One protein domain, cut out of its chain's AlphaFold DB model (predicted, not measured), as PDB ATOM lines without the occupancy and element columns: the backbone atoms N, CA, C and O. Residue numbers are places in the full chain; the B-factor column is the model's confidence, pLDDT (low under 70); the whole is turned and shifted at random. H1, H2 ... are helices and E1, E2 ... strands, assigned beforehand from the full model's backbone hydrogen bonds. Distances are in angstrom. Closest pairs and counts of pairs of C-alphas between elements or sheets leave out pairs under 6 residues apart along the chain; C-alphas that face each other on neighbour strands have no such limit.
ATOM      1  N   SER A   3     202.536 165.903 151.826       84.81
ATOM      2  CA  SER A   3     202.360 164.722 152.665       84.81
ATOM      3  C   SER A   3     200.892 164.573 153.058       84.81
ATOM      4  O   SER A   3     200.211 165.568 153.332       84.81
ATOM      5  N   GLN A   4     200.414 163.327 153.105       86.12
ATOM      6  CA  GLN A   4     199.073 163.012 153.597       86.12
ATOM      7  C   GLN A   4     198.951 163.407 155.073       86.12
ATOM      8  O   GLN A   4     199.835 163.117 155.882       86.12
ATOM      9  N   VAL A   5     197.856 164.081 155.425       86.69
ATOM     10  CA  VAL A   5     197.604 164.583 156.781       86.69
ATOM     11  C   VAL A   5     196.322 163.973 157.335       86.69
ATOM     12  O   VAL A   5     195.319 163.862 156.635       86.69
ATOM     13  N   ARG A   6     196.342 163.581 158.613       92.06
ATOM     14  CA  ARG A   6     195.125 163.176 159.324       92.06
ATOM     15  C   ARG A   6     194.266 164.411 159.582       92.06
ATOM     16  O   ARG A   6     194.776 165.403 160.093       92.06
ATOM     17  N   TYR A   7     192.989 164.327 159.242       92.31
ATOM     18  CA  TYR A   7     192.006 165.390 159.419       92.31
ATOM     19  C   TYR A   7     190.910 164.962 160.396       92.31
ATOM     20  O   TYR A   7     190.812 163.791 160.768       92.31
ATOM     21  N   VAL A   8     190.092 165.926 160.808       92.56
ATOM     22  CA  VAL A   8     188.883 165.701 161.604       92.56
ATOM     23  C   VAL A   8     187.701 166.318 160.861       92.56
ATOM     24  O   VAL A   8     187.825 167.423 160.340       92.56
ATOM     25  N   CYS A   9     186.566 165.628 160.804       91.75
ATOM     26  CA  CYS A   9     185.343 166.119 160.169       91.75
ATOM     27  C   CYS A   9     184.317 166.577 161.209       91.75
ATOM     28  O   CYS A   9     184.356 166.142 162.365       91.75
ATOM     29  N   ARG A  10     183.305 167.350 160.788       86.56
ATOM     30  CA  ARG A  10     182.158 167.694 161.655       86.56
ATOM     31  C   ARG A  10     181.400 166.463 162.169       86.56
ATOM     32  O   ARG A  10     180.788 166.511 163.232       86.56
ATOM     33  N   SER A  11     181.432 165.356 161.429       88.12
ATOM     34  CA  SER A  11     180.762 164.101 161.788       88.12
ATOM     35  C   SER A  11     181.601 163.139 162.634       88.12
ATOM     36  O   SER A  11     181.080 162.087 163.008       88.12
ATOM     37  N   THR A  12     182.869 163.460 162.917       90.75
ATOM     38  CA  THR A  12     183.800 162.553 163.599       90.75
ATOM     39  C   THR A  12     183.353 162.255 165.035       90.75
ATOM     40  O   THR A  12     182.860 163.118 165.766       90.75
ATOM     41  N   THR A  13     183.514 161.005 165.453       93.00
ATOM     42  CA  THR A  13     183.182 160.513 166.796       93.00
ATOM     43  C   THR A  13     184.322 160.724 167.785       93.00
ATOM     44  O   THR A  13     185.491 160.831 167.412       93.00
ATOM     45  N   TYR A  14     184.015 160.731 169.085       91.25
ATOM     46  CA  TYR A  14     185.057 160.827 170.118       91.25
ATOM     47  C   TYR A  14     186.057 159.663 170.049       91.25
ATOM     48  O   TYR A  14     187.227 159.840 170.392       91.25
ATOM     49  N   LYS A  15     185.612 158.484 169.595       90.50
ATOM     50  CA  LYS A  15     186.461 157.315 169.346       90.50
ATOM     51  C   LYS A  15     187.510 157.622 168.283       90.50
ATOM     52  O   LYS A  15     188.695 157.458 168.544       90.50
ATOM     53  N   GLU A  16     187.074 158.105 167.126       92.19
ATOM     54  CA  GLU A  16     187.959 158.435 166.006       92.19
ATOM     55  C   GLU A  16     188.931 159.559 166.381       92.19
ATOM     56  O   GLU A  16     190.115 159.474 166.070       92.19
ATOM     57  N   ILE A  17     188.482 160.576 167.129       92.38
ATOM     58  CA  ILE A  17     189.385 161.624 167.635       92.38
ATOM     59  C   ILE A  17     190.451 161.024 168.556       92.38
ATOM     60  O   ILE A  17     191.627 161.357 168.427       92.38
ATOM     61  N   LYS A  18     190.068 160.125 169.468       91.31
ATOM     62  CA  LYS A  18     191.019 159.439 170.350       91.31
ATOM     63  C   LYS A  18     192.034 158.616 169.546       91.31
ATOM     64  O   LYS A  18     193.228 158.748 169.782       91.31
ATOM     65  N   GLU A  19     191.578 157.858 168.552       92.50
ATOM     66  CA  GLU A  19     192.449 157.081 167.659       92.50
ATOM     67  C   GLU A  19     193.418 157.975 166.877       92.50
ATOM     68  O   GLU A  19     194.616 157.699 166.828       92.50
ATOM     69  N   VAL A  20     192.938 159.088 166.314       92.19
ATOM     70  CA  VAL A  20     193.783 160.056 165.604       92.19
ATOM     71  C   VAL A  20     194.838 160.642 166.542       92.19
ATOM     72  O   VAL A  20     196.013 160.719 166.172       92.19
ATOM     73  N   LEU A  21     194.458 161.013 167.768       92.62
ATOM     74  CA  LEU A  21     195.384 161.532 168.773       92.62
ATOM     75  C   LEU A  21     196.451 160.498 169.163       92.62
ATOM     76  O   LEU A  21     197.614 160.886 169.318       92.62
ATOM     77  N   ASP A  22     196.076 159.226 169.293       92.38
ATOM     78  CA  ASP A  22     196.971 158.127 169.674       92.38
ATOM     79  C   ASP A  22     197.952 157.769 168.542       92.38
ATOM     80  O   ASP A  22     199.148 157.614 168.782       92.38
ATOM     81  N   VAL A  23     197.476 157.721 167.293       93.50
ATOM     82  CA  VAL A  23     198.301 157.426 166.103       93.50
ATOM     83  C   VAL A  23     199.249 158.580 165.759       93.50
ATOM     84  O   VAL A  23     200.326 158.359 165.204       93.50
ATOM     85  N   THR A  24     198.885 159.824 166.090       91.00
ATOM     86  CA  THR A  24     199.668 161.023 165.735       91.00
ATOM     87  C   THR A  24     200.148 161.810 166.964       91.00
ATOM     88  O   THR A  24     199.818 162.985 167.133       91.00
ATOM     89  N   PRO A  25     200.993 161.230 167.839       91.06
ATOM     90  CA  PRO A  25     201.362 161.860 169.111       91.06
ATOM     91  C   PRO A  25     202.146 163.172 168.946       91.06
ATOM     92  O   PRO A  25     202.121 164.027 169.828       91.06
ATOM     93  N   LYS A  26     202.833 163.347 167.811       88.31
ATOM     94  CA  LYS A  26     203.663 164.526 167.514       88.31
ATOM     95  C   LYS A  26     202.889 165.673 166.849       88.31
ATOM     96  O   LYS A  26     203.421 166.780 166.765       88.31
ATOM     97  N   LEU A  27     201.668 165.428 166.360       88.44
ATOM     98  CA  LEU A  27     200.899 166.424 165.616       88.44
ATOM     99  C   LEU A  27     200.188 167.384 166.581       88.44
ATOM    100  O   LEU A  27     199.452 166.953 167.470       88.44
ATOM    101  N   ARG A  28     200.452 168.689 166.427       88.62
ATOM    102  CA  ARG A  28     199.957 169.745 167.332       88.62
ATOM    103  C   ARG A  28     198.611 170.329 166.922       88.62
ATOM    104  O   ARG A  28     197.900 170.820 167.791       88.62
ATOM    105  N   SER A  29     198.280 170.286 165.640       90.62
ATOM    106  CA  SER A  29     197.029 170.802 165.095       90.62
ATOM    107  C   SER A  29     196.553 169.920 163.951       90.62
ATOM    108  O   SER A  29     197.353 169.320 163.229       90.62
ATOM    109  N   PHE A  30     195.240 169.846 163.803       92.19
ATOM    110  CA  PHE A  30     194.565 169.003 162.835       92.19
ATOM    111  C   PHE A  30     193.729 169.885 161.915       92.19
ATOM    112  O   PHE A  30     193.015 170.757 162.414       92.19
ATOM    113  N   PRO A  31     193.793 169.690 160.591       92.75
ATOM    114  CA  PRO A  31     192.858 170.339 159.693       92.75
ATOM    115  C   PRO A  31     191.444 169.824 159.976       92.75
ATOM    116  O   PRO A  31     191.225 168.615 160.109       92.75
ATOM    117  N   VAL A  32     190.501 170.757 160.072       93.19
ATOM    118  CA  VAL A  32     189.077 170.459 160.214       93.19
ATOM    119  C   VAL A  32     188.436 170.585 158.847       93.19
ATOM    120  O   VAL A  32     188.529 171.639 158.218       93.19
ATOM    121  N   VAL A  33     187.795 169.516 158.394       92.38
ATOM    122  CA  VAL A  33     187.037 169.494 157.145       92.38
ATOM    123  C   VAL A  33     185.541 169.392 157.425       92.38
ATOM    124  O   VAL A  33     185.128 168.985 158.512       92.38
ATOM    125  N   ASP A  34     184.722 169.794 156.462       91.12
ATOM    126  CA  ASP A  34     183.269 169.672 156.583       91.12
ATOM    127  C   ASP A  34     182.861 168.194 156.602       91.12
ATOM    128  O   ASP A  34     182.331 167.679 157.593       91.12
ATOM    129  N   ASP A  35     183.257 167.478 155.551       90.56
ATOM    130  CA  ASP A  35     182.927 166.082 155.326       90.56
ATOM    131  C   ASP A  35     184.136 165.272 154.806       90.56
ATOM    132  O   ASP A  35     185.130 165.823 154.319       90.56
ATOM    133  N   ALA A  36     184.073 163.944 154.955       89.00
ATOM    134  CA  ALA A  36     185.187 163.046 154.639       89.00
ATOM    135  C   ALA A  36     185.390 162.803 153.130       89.00
ATOM    136  O   ALA A  36     186.474 162.386 152.729       89.00
ATOM    137  N   GLU A  37     184.375 163.055 152.299       89.06
ATOM    138  CA  GLU A  37     184.425 162.817 150.849       89.06
ATOM    139  C   GLU A  37     184.818 164.095 150.092       89.06
ATOM    140  O   GLU A  37     185.651 164.105 149.184       89.06
ATOM    141  N   GLY A  38     184.218 165.206 150.495       89.38
ATOM    142  CA  GLY A  38     184.385 166.552 149.992       89.38
ATOM    143  C   GLY A  38     185.716 167.166 150.393       89.38
ATOM    144  O   GLY A  38     186.344 167.838 149.571       89.38
ATOM    145  N   LEU A  39     186.167 166.891 151.624       91.25
ATOM    146  CA  LEU A  39     187.401 167.409 152.219       91.25
ATOM    147  C   LEU A  39     187.471 168.943 152.240       91.25
ATOM    148  O   LEU A  39     188.561 169.510 152.248       91.25
ATOM    149  N   PHE A  40     186.334 169.640 152.236       93.44
ATOM    150  CA  PHE A  40     186.310 171.102 152.296       93.44
ATOM    151  C   PHE A  40     186.927 171.591 153.603       93.44
ATOM    152  O   PHE A  40     186.416 171.293 154.676       93.44
ATOM    153  N   LEU A  41     188.037 172.326 153.515       92.44
ATOM    154  CA  LEU A  41     188.775 172.798 154.682       92.44
ATOM    155  C   LEU A  41     188.015 173.947 155.353       92.44
ATOM    156  O   LEU A  41     187.866 175.017 154.770       92.44
ATOM    157  N   LEU A  42     187.586 173.728 156.592       91.44
ATOM    158  CA  LEU A  42     186.929 174.735 157.426       91.44
ATOM    159  C   LEU A  42     187.937 175.540 158.247       91.44
ATOM    160  O   LEU A  42     187.719 176.715 158.521       91.44
ATOM    161  N   GLY A  43     189.045 174.909 158.637       91.50
ATOM    162  CA  GLY A  43     190.076 175.546 159.445       91.50
ATOM    163  C   GLY A  43     191.004 174.528 160.083       91.50
ATOM    164  O   GLY A  43     191.281 173.469 159.514       91.50
ATOM    165  N   SER A  44     191.477 174.838 161.282       91.81
ATOM    166  CA  SER A  44     192.274 173.920 162.089       91.81
ATOM    167  C   SER A  44     191.803 173.884 163.531       91.81
ATOM    168  O   SER A  44     191.259 174.854 164.033       91.81
ATOM    169  N   VAL A  45     192.050 172.766 164.198       92.62
ATOM    170  CA  VAL A  45     191.815 172.607 165.631       92.62
ATOM    171  C   VAL A  45     193.096 172.150 166.303       92.62
ATOM    172  O   VAL A  45     193.851 171.329 165.764       92.62
ATOM    173  N   SER A  46     193.367 172.676 167.487       92.44
ATOM    174  CA  SER A  46     194.554 172.295 168.237       92.44
ATOM    175  C   SER A  46     194.393 170.918 168.896       92.44
ATOM    176  O   SER A  46     193.307 170.466 169.272       92.44
ATOM    177  N   ARG A  47     195.513 170.221 169.103       92.94
ATOM    178  CA  ARG A  47     195.543 168.948 169.835       92.94
ATOM    179  C   ARG A  47     195.005 169.112 171.254       92.94
ATOM    180  O   ARG A  47     194.320 168.219 171.749       92.94
ATOM    181  N   CYS A  48     195.351 170.209 171.928       93.06
ATOM    182  CA  CYS A  48     194.928 170.436 173.306       93.06
ATOM    183  C   CYS A  48     193.404 170.558 173.412       93.06
ATOM    184  O   CYS A  48     192.834 169.983 174.338       93.06
ATOM    185  N   GLU A  49     192.745 171.196 172.446       91.81
ATOM    186  CA  GLU A  49     191.284 171.282 172.394       91.81
ATOM    187  C   GLU A  49     190.636 169.926 172.140       91.81
ATOM    188  O   GLU A  49     189.719 169.545 172.867       91.81
ATOM    189  N   LEU A  50     191.145 169.142 171.184       91.88
ATOM    190  CA  LEU A  50     190.639 167.787 170.946       91.88
ATOM    191  C   LEU A  50     190.783 166.897 172.190       91.88
ATOM    192  O   LEU A  50     189.851 166.186 172.569       91.88
ATOM    193  N   VAL A  51     191.927 166.975 172.874       92.44
ATOM    194  CA  VAL A  51     192.157 166.268 174.142       92.44
ATOM    195  C   VAL A  51     191.185 166.751 175.222       92.44
ATOM    196  O   VAL A  51     190.643 165.931 175.964       92.44
ATOM    197  N   ALA A  52     190.942 168.059 175.322       90.50
ATOM    198  CA  ALA A  52     189.998 168.629 176.278       90.50
ATOM    199  C   ALA A  52     188.559 168.171 176.001       90.50
ATOM    200  O   ALA A  52     187.853 167.809 176.941       90.50
ATOM    201  N   LEU A  53     188.146 168.104 174.731       89.38
ATOM    202  CA  LEU A  53     186.834 167.604 174.317       89.38
ATOM    203  C   LEU A  53     186.636 166.139 174.715       89.38
ATOM    204  O   LEU A  53     185.633 165.810 175.352       89.38
ATOM    205  N   VAL A  54     187.606 165.271 174.409       89.12
ATOM    206  CA  VAL A  54     187.554 163.849 174.795       89.12
ATOM    207  C   VAL A  54     187.520 163.704 176.317       89.12
ATOM    208  O   VAL A  54     186.703 162.959 176.854       89.12
ATOM    209  N   ARG A  55     188.359 164.450 177.045       87.62
ATOM    210  CA  ARG A  55     188.378 164.415 178.515       87.62
ATOM    211  C   ARG A  55     187.072 164.905 179.123       87.62
ATOM    212  O   ARG A  55     186.588 164.280 180.054       87.62
ATOM    213  N   LYS A  56     186.484 165.990 178.612       85.31
ATOM    214  CA  LYS A  56     185.203 166.526 179.098       85.31
ATOM    215  C   LYS A  56     184.092 165.484 178.979       85.31
ATOM    216  O   LYS A  56     183.380 165.248 179.951       85.31
ATOM    217  N   GLN A  57     184.027 164.802 177.838       82.75
ATOM    218  CA  GLN A  57     183.054 163.745 177.574       82.75
ATOM    219  C   GLN A  57     183.201 162.542 178.524       82.75
ATOM    220  O   GLN A  57     182.208 161.926 178.914       82.75
ATOM    221  N   LEU A  58     184.436 162.223 178.928       77.56
ATOM    222  CA  LEU A  58     184.730 161.166 179.902       77.56
ATOM    223  C   LEU A  58     184.548 161.633 181.364       77.56
ATOM    224  O   LEU A  58     184.196 160.833 182.229       77.56
ATOM    225  N   ASN A  59     184.738 162.926 181.647       71.56
ATOM    226  CA  ASN A  59     184.703 163.501 182.996       71.56
ATOM    227  C   ASN A  59     183.312 163.942 183.469       71.56
ATOM    228  O   ASN A  59     183.109 164.026 184.681       71.56
ATOM    229  N   GLU A  60     182.344 164.189 182.575       61.84
ATOM    230  CA  GLU A  60     180.954 164.533 182.945       61.84
ATOM    231  C   GLU A  60     180.336 163.555 183.962       61.84
ATOM    232  O   GLU A  60     179.437 163.923 184.720       61.84
ATOM    233  N   ASN A  61     180.870 162.334 184.055       55.53
ATOM    234  CA  ASN A  61     180.398 161.306 184.972       55.53
ATOM    235  C   ASN A  61     181.359 160.937 186.110       55.53
ATOM    236  O   ASN A  61     180.929 160.209 187.001       55.53
ATOM    237  N   ALA A  62     182.570 161.501 186.200       55.03
ATOM    238  CA  ALA A  62     183.362 161.377 187.433       55.03
ATOM    239  C   ALA A  62     182.565 161.900 188.652       55.03
ATOM    240  O   ALA A  62     182.665 161.352 189.748       55.03
ATOM    241  N   ARG A  63     181.680 162.889 188.425       56.09
ATOM    242  CA  ARG A  63     180.708 163.399 189.410       56.09
ATOM    243  C   ARG A  63     179.499 162.472 189.644       56.09
ATOM    244  O   ARG A  63     178.984 162.456 190.756       56.09
ATOM    245  N   LYS A  64     179.045 161.696 188.646       55.50
ATOM    246  CA  LYS A  64     177.882 160.784 188.776       55.50
ATOM    247  C   LYS A  64     178.247 159.456 189.452       55.50
ATOM    248  O   LYS A  64     177.498 158.980 190.299       55.50
ATOM    249  N   ASP A  65     179.430 158.918 189.167       56.56
ATOM    250  CA  ASP A  65     179.951 157.706 189.816       56.56
ATOM    251  C   ASP A  65     180.303 157.930 191.295       56.56
ATOM    252  O   ASP A  65     180.238 157.002 192.103       56.56
ATOM    253  N   GLU A  66     180.680 159.156 191.675       61.06
ATOM    254  CA  GLU A  66     180.895 159.535 193.079       61.06
ATOM    255  C   GLU A  66     179.584 159.497 193.886       61.06
ATOM    256  O   GLU A  66     179.572 159.043 195.028       61.06
ATOM    257  N   ALA A  67     178.459 159.904 193.283       56.09
ATOM    258  CA  ALA A  67     177.145 159.846 193.927       56.09
ATOM    259  C   ALA A  67     176.692 158.398 194.184       56.09
ATOM    260  O   ALA A  67     176.204 158.090 195.270       56.09
ATOM    261  N   LEU A  68     176.929 157.491 193.231       59.31
ATOM    262  CA  LEU A  68     176.632 156.062 193.387       59.31
ATOM    263  C   LEU A  68     177.532 155.381 194.429       59.31
ATOM    264  O   LEU A  68     177.101 154.442 195.100       59.31
ATOM    265  N   ARG A  69     178.770 155.861 194.607       56.44
ATOM    266  CA  ARG A  69     179.704 155.327 195.610       56.44
ATOM    267  C   ARG A  69     179.276 155.592 197.050       56.44
ATOM    268  O   ARG A  69     179.557 154.755 197.900       56.44
ATOM    269  N   ARG A  70     178.541 156.676 197.320       59.81
ATOM    270  CA  ARG A  70     178.007 156.965 198.665       59.81
ATOM    271  C   ARG A  70     176.969 155.944 199.152       59.81
ATOM    272  O   ARG A  70     176.704 155.894 200.344       59.81
ATOM    273  N   ILE A  71     176.404 155.128 198.260       57.34
ATOM    274  CA  ILE A  71     175.262 154.252 198.564       57.34
ATOM    275  C   ILE A  71     175.686 152.828 199.000       57.34
ATOM    276  O   ILE A  71     174.872 152.107 199.565       57.34
ATOM    277  N   ARG A  72     176.932 152.374 198.764       57.75
ATOM    278  CA  ARG A  72     177.210 150.921 198.613       57.75
ATOM    279  C   ARG A  72     178.256 150.273 199.543       57.75
ATOM    280  O   ARG A  72     178.628 149.124 199.330       57.75
ATOM    281  N   THR A  73     178.788 150.965 200.542       54.09
ATOM    282  CA  THR A  73     180.153 150.697 201.048       54.09
ATOM    283  C   THR A  73     180.381 149.592 202.090       54.09
ATOM    284  O   THR A  73     181.376 149.682 202.803       54.09
ATOM    285  N   THR A  74     179.585 148.522 202.188       52.09
ATOM    286  CA  THR A  74     179.900 147.466 203.186       52.09
ATOM    287  C   THR A  74     180.013 146.020 202.701       52.09
ATOM    288  O   THR A  74     180.481 145.208 203.489       52.09
ATOM    289  N   VAL A  75     179.717 145.654 201.440       54.59
ATOM    290  CA  VAL A  75     179.711 144.209 201.060       54.59
ATOM    291  C   VAL A  75     180.539 143.809 199.810       54.59
ATOM    292  O   VAL A  75     180.913 142.650 199.679       54.59
ATOM    293  N   ASP A  76     180.955 144.717 198.915       55.25
ATOM    294  CA  ASP A  76     181.390 144.330 197.545       55.25
ATOM    295  C   ASP A  76     182.918 144.289 197.246       55.25
ATOM    296  O   ASP A  76     183.327 144.212 196.083       55.25
ATOM    297  N   ALA A  77     183.816 144.342 198.234       57.75
ATOM    298  CA  ALA A  77     185.227 144.724 198.014       57.75
ATOM    299  C   ALA A  77     186.091 143.813 197.095       57.75
ATOM    300  O   ALA A  77     187.072 144.303 196.543       57.75
ATOM    301  N   ILE A  78     185.734 142.539 196.851       54.84
ATOM    302  CA  ILE A  78     186.562 141.607 196.039       54.84
ATOM    303  C   ILE A  78     185.929 141.257 194.678       54.84
ATOM    304  O   ILE A  78     186.626 141.235 193.664       54.84
ATOM    305  N   LYS A  79     184.599 141.094 194.590       54.66
ATOM    306  CA  LYS A  79     183.897 140.955 193.291       54.66
ATOM    307  C   LYS A  79     183.963 142.238 192.447       54.66
ATOM    308  O   LYS A  79     183.816 142.197 191.227       54.66
ATOM    309  N   SER A  80     184.191 143.382 193.085       57.38
ATOM    310  CA  SER A  80     184.029 144.694 192.465       57.38
ATOM    311  C   SER A  80     185.140 145.105 191.498       57.38
ATOM    312  O   SER A  80     184.838 145.856 190.581       57.38
ATOM    313  N   TYR A  81     186.396 144.652 191.596       58.97
ATOM    314  CA  TYR A  81     187.446 145.221 190.728       58.97
ATOM    315  C   TYR A  81     187.298 144.826 189.246       58.97
ATOM    316  O   TYR A  81     187.226 145.705 188.386       58.97
ATOM    317  N   ALA A  82     187.183 143.529 188.941       62.81
ATOM    318  CA  ALA A  82     187.068 143.039 187.561       62.81
ATOM    319  C   ALA A  82     185.758 143.485 186.884       62.81
ATOM    320  O   ALA A  82     185.757 143.911 185.723       62.81
ATOM    321  N   ILE A  83     184.652 143.464 187.638       62.59
ATOM    322  CA  ILE A  83     183.349 143.958 187.183       62.59
ATOM    323  C   ILE A  83     183.418 145.469 186.930       62.59
ATOM    324  O   ILE A  83     182.966 145.928 185.885       62.59
ATOM    325  N   ARG A  84     184.060 146.250 187.813       61.38
ATOM    326  CA  ARG A  84     184.234 147.701 187.620       61.38
ATOM    327  C   ARG A  84     185.089 148.045 186.408       61.38
ATOM    328  O   ARG A  84     184.738 148.969 185.684       61.38
ATOM    329  N   VAL A  85     186.198 147.339 186.171       67.00
ATOM    330  CA  VAL A  85     187.063 147.594 185.002       67.00
ATOM    331  C   VAL A  85     186.306 147.307 183.703       67.00
ATOM    332  O   VAL A  85     186.377 148.096 182.762       67.00
ATOM    333  N   SER A  86     185.533 146.221 183.667       70.44
ATOM    334  CA  SER A  86     184.725 145.848 182.501       70.44
ATOM    335  C   SER A  86     183.560 146.816 182.273       70.44
ATOM    336  O   SER A  86     183.357 147.274 181.150       70.44
ATOM    337  N   GLN A  87     182.848 147.209 183.337       68.25
ATOM    338  CA  GLN A  87     181.788 148.220 183.260       68.25
ATOM    339  C   GLN A  87     182.329 149.576 182.803       68.25
ATOM    340  O   GLN A  87     181.727 150.195 181.931       68.25
ATOM    341  N   ARG A  88     183.491 150.007 183.313       67.38
ATOM    342  CA  ARG A  88     184.146 151.245 182.873       67.38
ATOM    343  C   ARG A  88     184.494 151.199 181.388       67.38
ATOM    344  O   ARG A  88     184.172 152.137 180.674       67.38
ATOM    345  N   ARG A  89     185.095 150.108 180.902       72.12
ATOM    346  CA  ARG A  89     185.457 149.963 179.480       72.12
ATOM    347  C   ARG A  89     184.243 149.976 178.557       72.12
ATOM    348  O   ARG A  89     184.266 150.682 177.555       72.12
ATOM    349  N   ASN A  90     183.185 149.238 178.895       79.12
ATOM    350  CA  ASN A  90     181.954 149.265 178.103       79.12
ATOM    351  C   ASN A  90     181.299 150.648 178.134       79.12
ATOM    352  O   ASN A  90     180.841 151.128 177.099       79.12
ATOM    353  N   TRP A  91     181.293 151.305 179.293       75.69
ATOM    354  CA  TRP A  91     180.764 152.656 179.441       75.69
ATOM    355  C   TRP A  91     181.543 153.673 178.590       75.69
ATOM    356  O   TRP A  91     180.939 154.415 177.811       75.69
ATOM    357  N   GLU A  92     182.877 153.648 178.656       80.38
ATOM    358  CA  GLU A  92     183.748 154.471 177.810       80.38
ATOM    359  C   GLU A  92     183.498 154.182 176.324       80.38
ATOM    360  O   GLU A  92     183.326 155.108 175.534       80.38
ATOM    361  N   ALA A  93     183.404 152.908 175.934       80.88
ATOM    362  CA  ALA A  93     183.186 152.506 174.547       80.88
ATOM    363  C   ALA A  93     181.833 152.972 173.991       80.88
ATOM    364  O   ALA A  93     181.759 153.370 172.830       80.88
ATOM    365  N   VAL A  94     180.764 152.947 174.794       83.75
ATOM    366  CA  VAL A  94     179.449 153.469 174.387       83.75
ATOM    367  C   VAL A  94     179.510 154.981 174.205       83.75
ATOM    368  O   VAL A  94     179.000 155.499 173.214       83.75
ATOM    369  N   ARG A  95     180.174 155.697 175.117       79.25
ATOM    370  CA  ARG A  95     180.246 157.163 175.067       79.25
ATOM    371  C   ARG A  95     181.127 157.671 173.928       79.25
ATOM    372  O   ARG A  95     180.809 158.685 173.312       79.25
ATOM    373  N   LEU A  96     182.199 156.945 173.613       84.12
ATOM    374  CA  LEU A  96     183.103 157.284 172.516       84.12
ATOM    375  C   LEU A  96     182.445 157.163 171.128       84.12
ATOM    376  O   LEU A  96     182.934 157.770 170.181       84.12
ATOM    377  N   LYS A  97     181.330 156.429 170.998       86.81
ATOM    378  CA  LYS A  97     180.556 156.342 169.745       86.81
ATOM    379  C   LYS A  97     179.759 157.610 169.429       86.81
ATOM    380  O   LYS A  97     179.276 157.745 168.309       86.81
ATOM    381  N   GLU A  98     179.583 158.519 170.389       86.00
ATOM    382  CA  GLU A  98     178.879 159.775 170.132       86.00
ATOM    383  C   GLU A  98     179.708 160.689 169.213       86.00
ATOM    384  O   GLU A  98     180.943 160.687 169.245       86.00
ATOM    385  N   ARG A  99     179.012 161.477 168.389       87.19
ATOM    386  CA  ARG A  99     179.625 162.484 167.519       87.19
ATOM    387  C   ARG A  99     180.121 163.673 168.332       87.19
ATOM    388  O   ARG A  99     179.464 164.112 169.276       87.19
ATOM    389  N   VAL A 100     181.272 164.208 167.945       85.12
ATOM    390  CA  VAL A 100     181.853 165.377 168.603       85.12
ATOM    391  C   VAL A 100     181.179 166.636 168.083       85.12
ATOM    392  O   VAL A 100     181.053 166.844 166.880       85.12
ATOM    393  N   LYS A 101     180.768 167.513 168.999       81.75
ATOM    394  CA  LYS A 101     180.280 168.849 168.649       81.75
ATOM    395  C   LYS A 101     181.470 169.787 168.463       81.75
ATOM    396  O   LYS A 101     181.929 170.405 169.422       81.75
ATOM    397  N   LEU A 102     181.988 169.857 167.239       79.88
ATOM    398  CA  LEU A 102     182.987 170.850 166.843       79.88
ATOM    399  C   LEU A 102     182.271 172.172 166.551       79.88
ATOM    400  O   LEU A 102     181.811 172.409 165.437       79.88
ATOM    401  N   CYS A 103     182.106 173.003 167.578       75.62
ATOM    402  CA  CYS A 103     181.570 174.349 167.397       75.62
ATOM    403  C   CYS A 103     182.578 175.222 166.640       75.62
ATOM    404  O   CYS A 103     183.787 175.065 166.808       75.62
ATOM    405  N   GLU A 104     182.078 176.196 165.883       73.81
ATOM    406  CA  GLU A 104     182.902 177.145 165.117       73.81
ATOM    407  C   GLU A 104     183.881 177.930 166.002       73.81
ATOM    408  O   GLU A 104     184.942 178.320 165.542       73.81
ATOM    409  N   SER A 105     183.589 178.066 167.300       70.12
ATOM    410  CA  SER A 105     184.464 178.719 168.281       70.12
ATOM    411  C   SER A 105     185.765 177.971 168.595       70.12
ATOM    412  O   SER A 105     186.634 178.546 169.234       70.12
ATOM    413  N   ILE A 106     185.865 176.684 168.250       80.50
ATOM    414  CA  ILE A 106     187.065 175.846 168.462       80.50
ATOM    415  C   ILE A 106     187.872 175.730 167.153       80.50
ATOM    416  O   ILE A 106     188.986 175.215 167.133       80.50
ATOM    417  N   ILE A 107     187.288 176.155 166.030       86.00
ATOM    418  CA  ILE A 107     187.931 176.082 164.725       86.00
ATOM    419  C   ILE A 107     188.678 177.395 164.509       86.00
ATOM    420  O   ILE A 107     188.078 178.433 164.234       86.00
ATOM    421  N   ASP A 108     189.998 177.329 164.595       85.06
ATOM    422  CA  ASP A 108     190.867 178.436 164.234       85.06
ATOM    423  C   ASP A 108     190.909 178.603 162.711       85.06
ATOM    424  O   ASP A 108     190.884 177.618 161.954       85.06
ATOM    425  N   GLN A 109     191.054 179.851 162.246       79.12
ATOM    426  CA  GLN A 109     191.407 180.103 160.848       79.12
ATOM    427  C   GLN A 109     192.698 179.351 160.517       79.12
ATOM    428  O   GLN A 109     193.677 179.414 161.265       79.12
ATOM    429  N   ALA A 110     192.698 178.624 159.397       72.44
ATOM    430  CA  ALA A 110     193.841 177.813 159.009       72.44
ATOM    431  C   ALA A 110     195.116 178.688 158.942       72.44
ATOM    432  O   ALA A 110     195.118 179.694 158.233       72.44
ATOM    433  N   PRO A 111     196.211 178.307 159.630       69.69
ATOM    434  CA  PRO A 111     197.368 179.175 159.860       69.69
ATOM    435  C   PRO A 111     198.026 179.677 158.568       69.69
ATOM    436  O   PRO A 111     198.493 180.811 158.520       69.69
TER     437      PRO A 111
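Overview. This is residues 3 to 111 of the 201 residues of the protein "CBS domain-containing protein" of Anisakis simplex (UniProt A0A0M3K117). A compact head, with the strand hairpin E1 and E2, helix H1 and most of H2, bears one long open arm: residues 59 to 90 stick out, with H3 on the way out and residues 80 to 90 of H4 on the way back. The 109 printed residues hold four named helices and two named strands, in the order H1, E1, E2, H2, H3, H4, mostly helix, with an antiparallel sheet E1 - E2. The whole is loose, with a radius of gyration of the C-alphas of 17.7 A and spans of 56 by 25 by 24 A.

Arrangement. Begin at the hairpin of E1, residues 29 to 33, and E2, residues 41 to 46, antiparallel at 151 degrees; look for N 30 and O 45, 2.8 A apart, within hydrogen-bond range. Residues 8 to 9 pair, parallel, with residues 32 to 33 of E1. H2, residues 47 to 59, touches H1, residues 14 to 23, at a steep tilt of 47 degrees, opposite ways; their closest C-alphas, of Tyr 14 and Val 54, are 6.1 A apart. H1 and H4, residues 80 to 96, touch only at their ends, at Lys 15 and Leu 96, C-alphas 4.6 A apart. H2 and H4 only just touch, with 3 pairs of C-alphas within 8 A, the closest Leu 58 and Glu 92 at 7.1 A. H3, residues 62 to 69, meets H2 only through their link and is apart from H4. Every O i to N i+4 pair is within hydrogen-bond range in H1, H2 and H4, but 2 of 4 in H3.

Along the chain. Find C-alpha 14 at (185.057, 160.827, 170.118), where H1 begins its 14.3 A. E1 is 12.8 A long, E2 14.7 A, H2 17.9 A and H3 10.8 A. H4 runs 23.6 A to C-alpha 96 at (183.103, 157.284, 172.516).

Size, cuts and confidence. The C-alphas of Ser 3 and Thr 74 are the farthest apart, at 57.9 A. The printed part has no cut and no link between its named elements is long; residues 97 to 111 hold no named element. Confidence is under 70 at residues 60 to 85, 87 to 88 and 111.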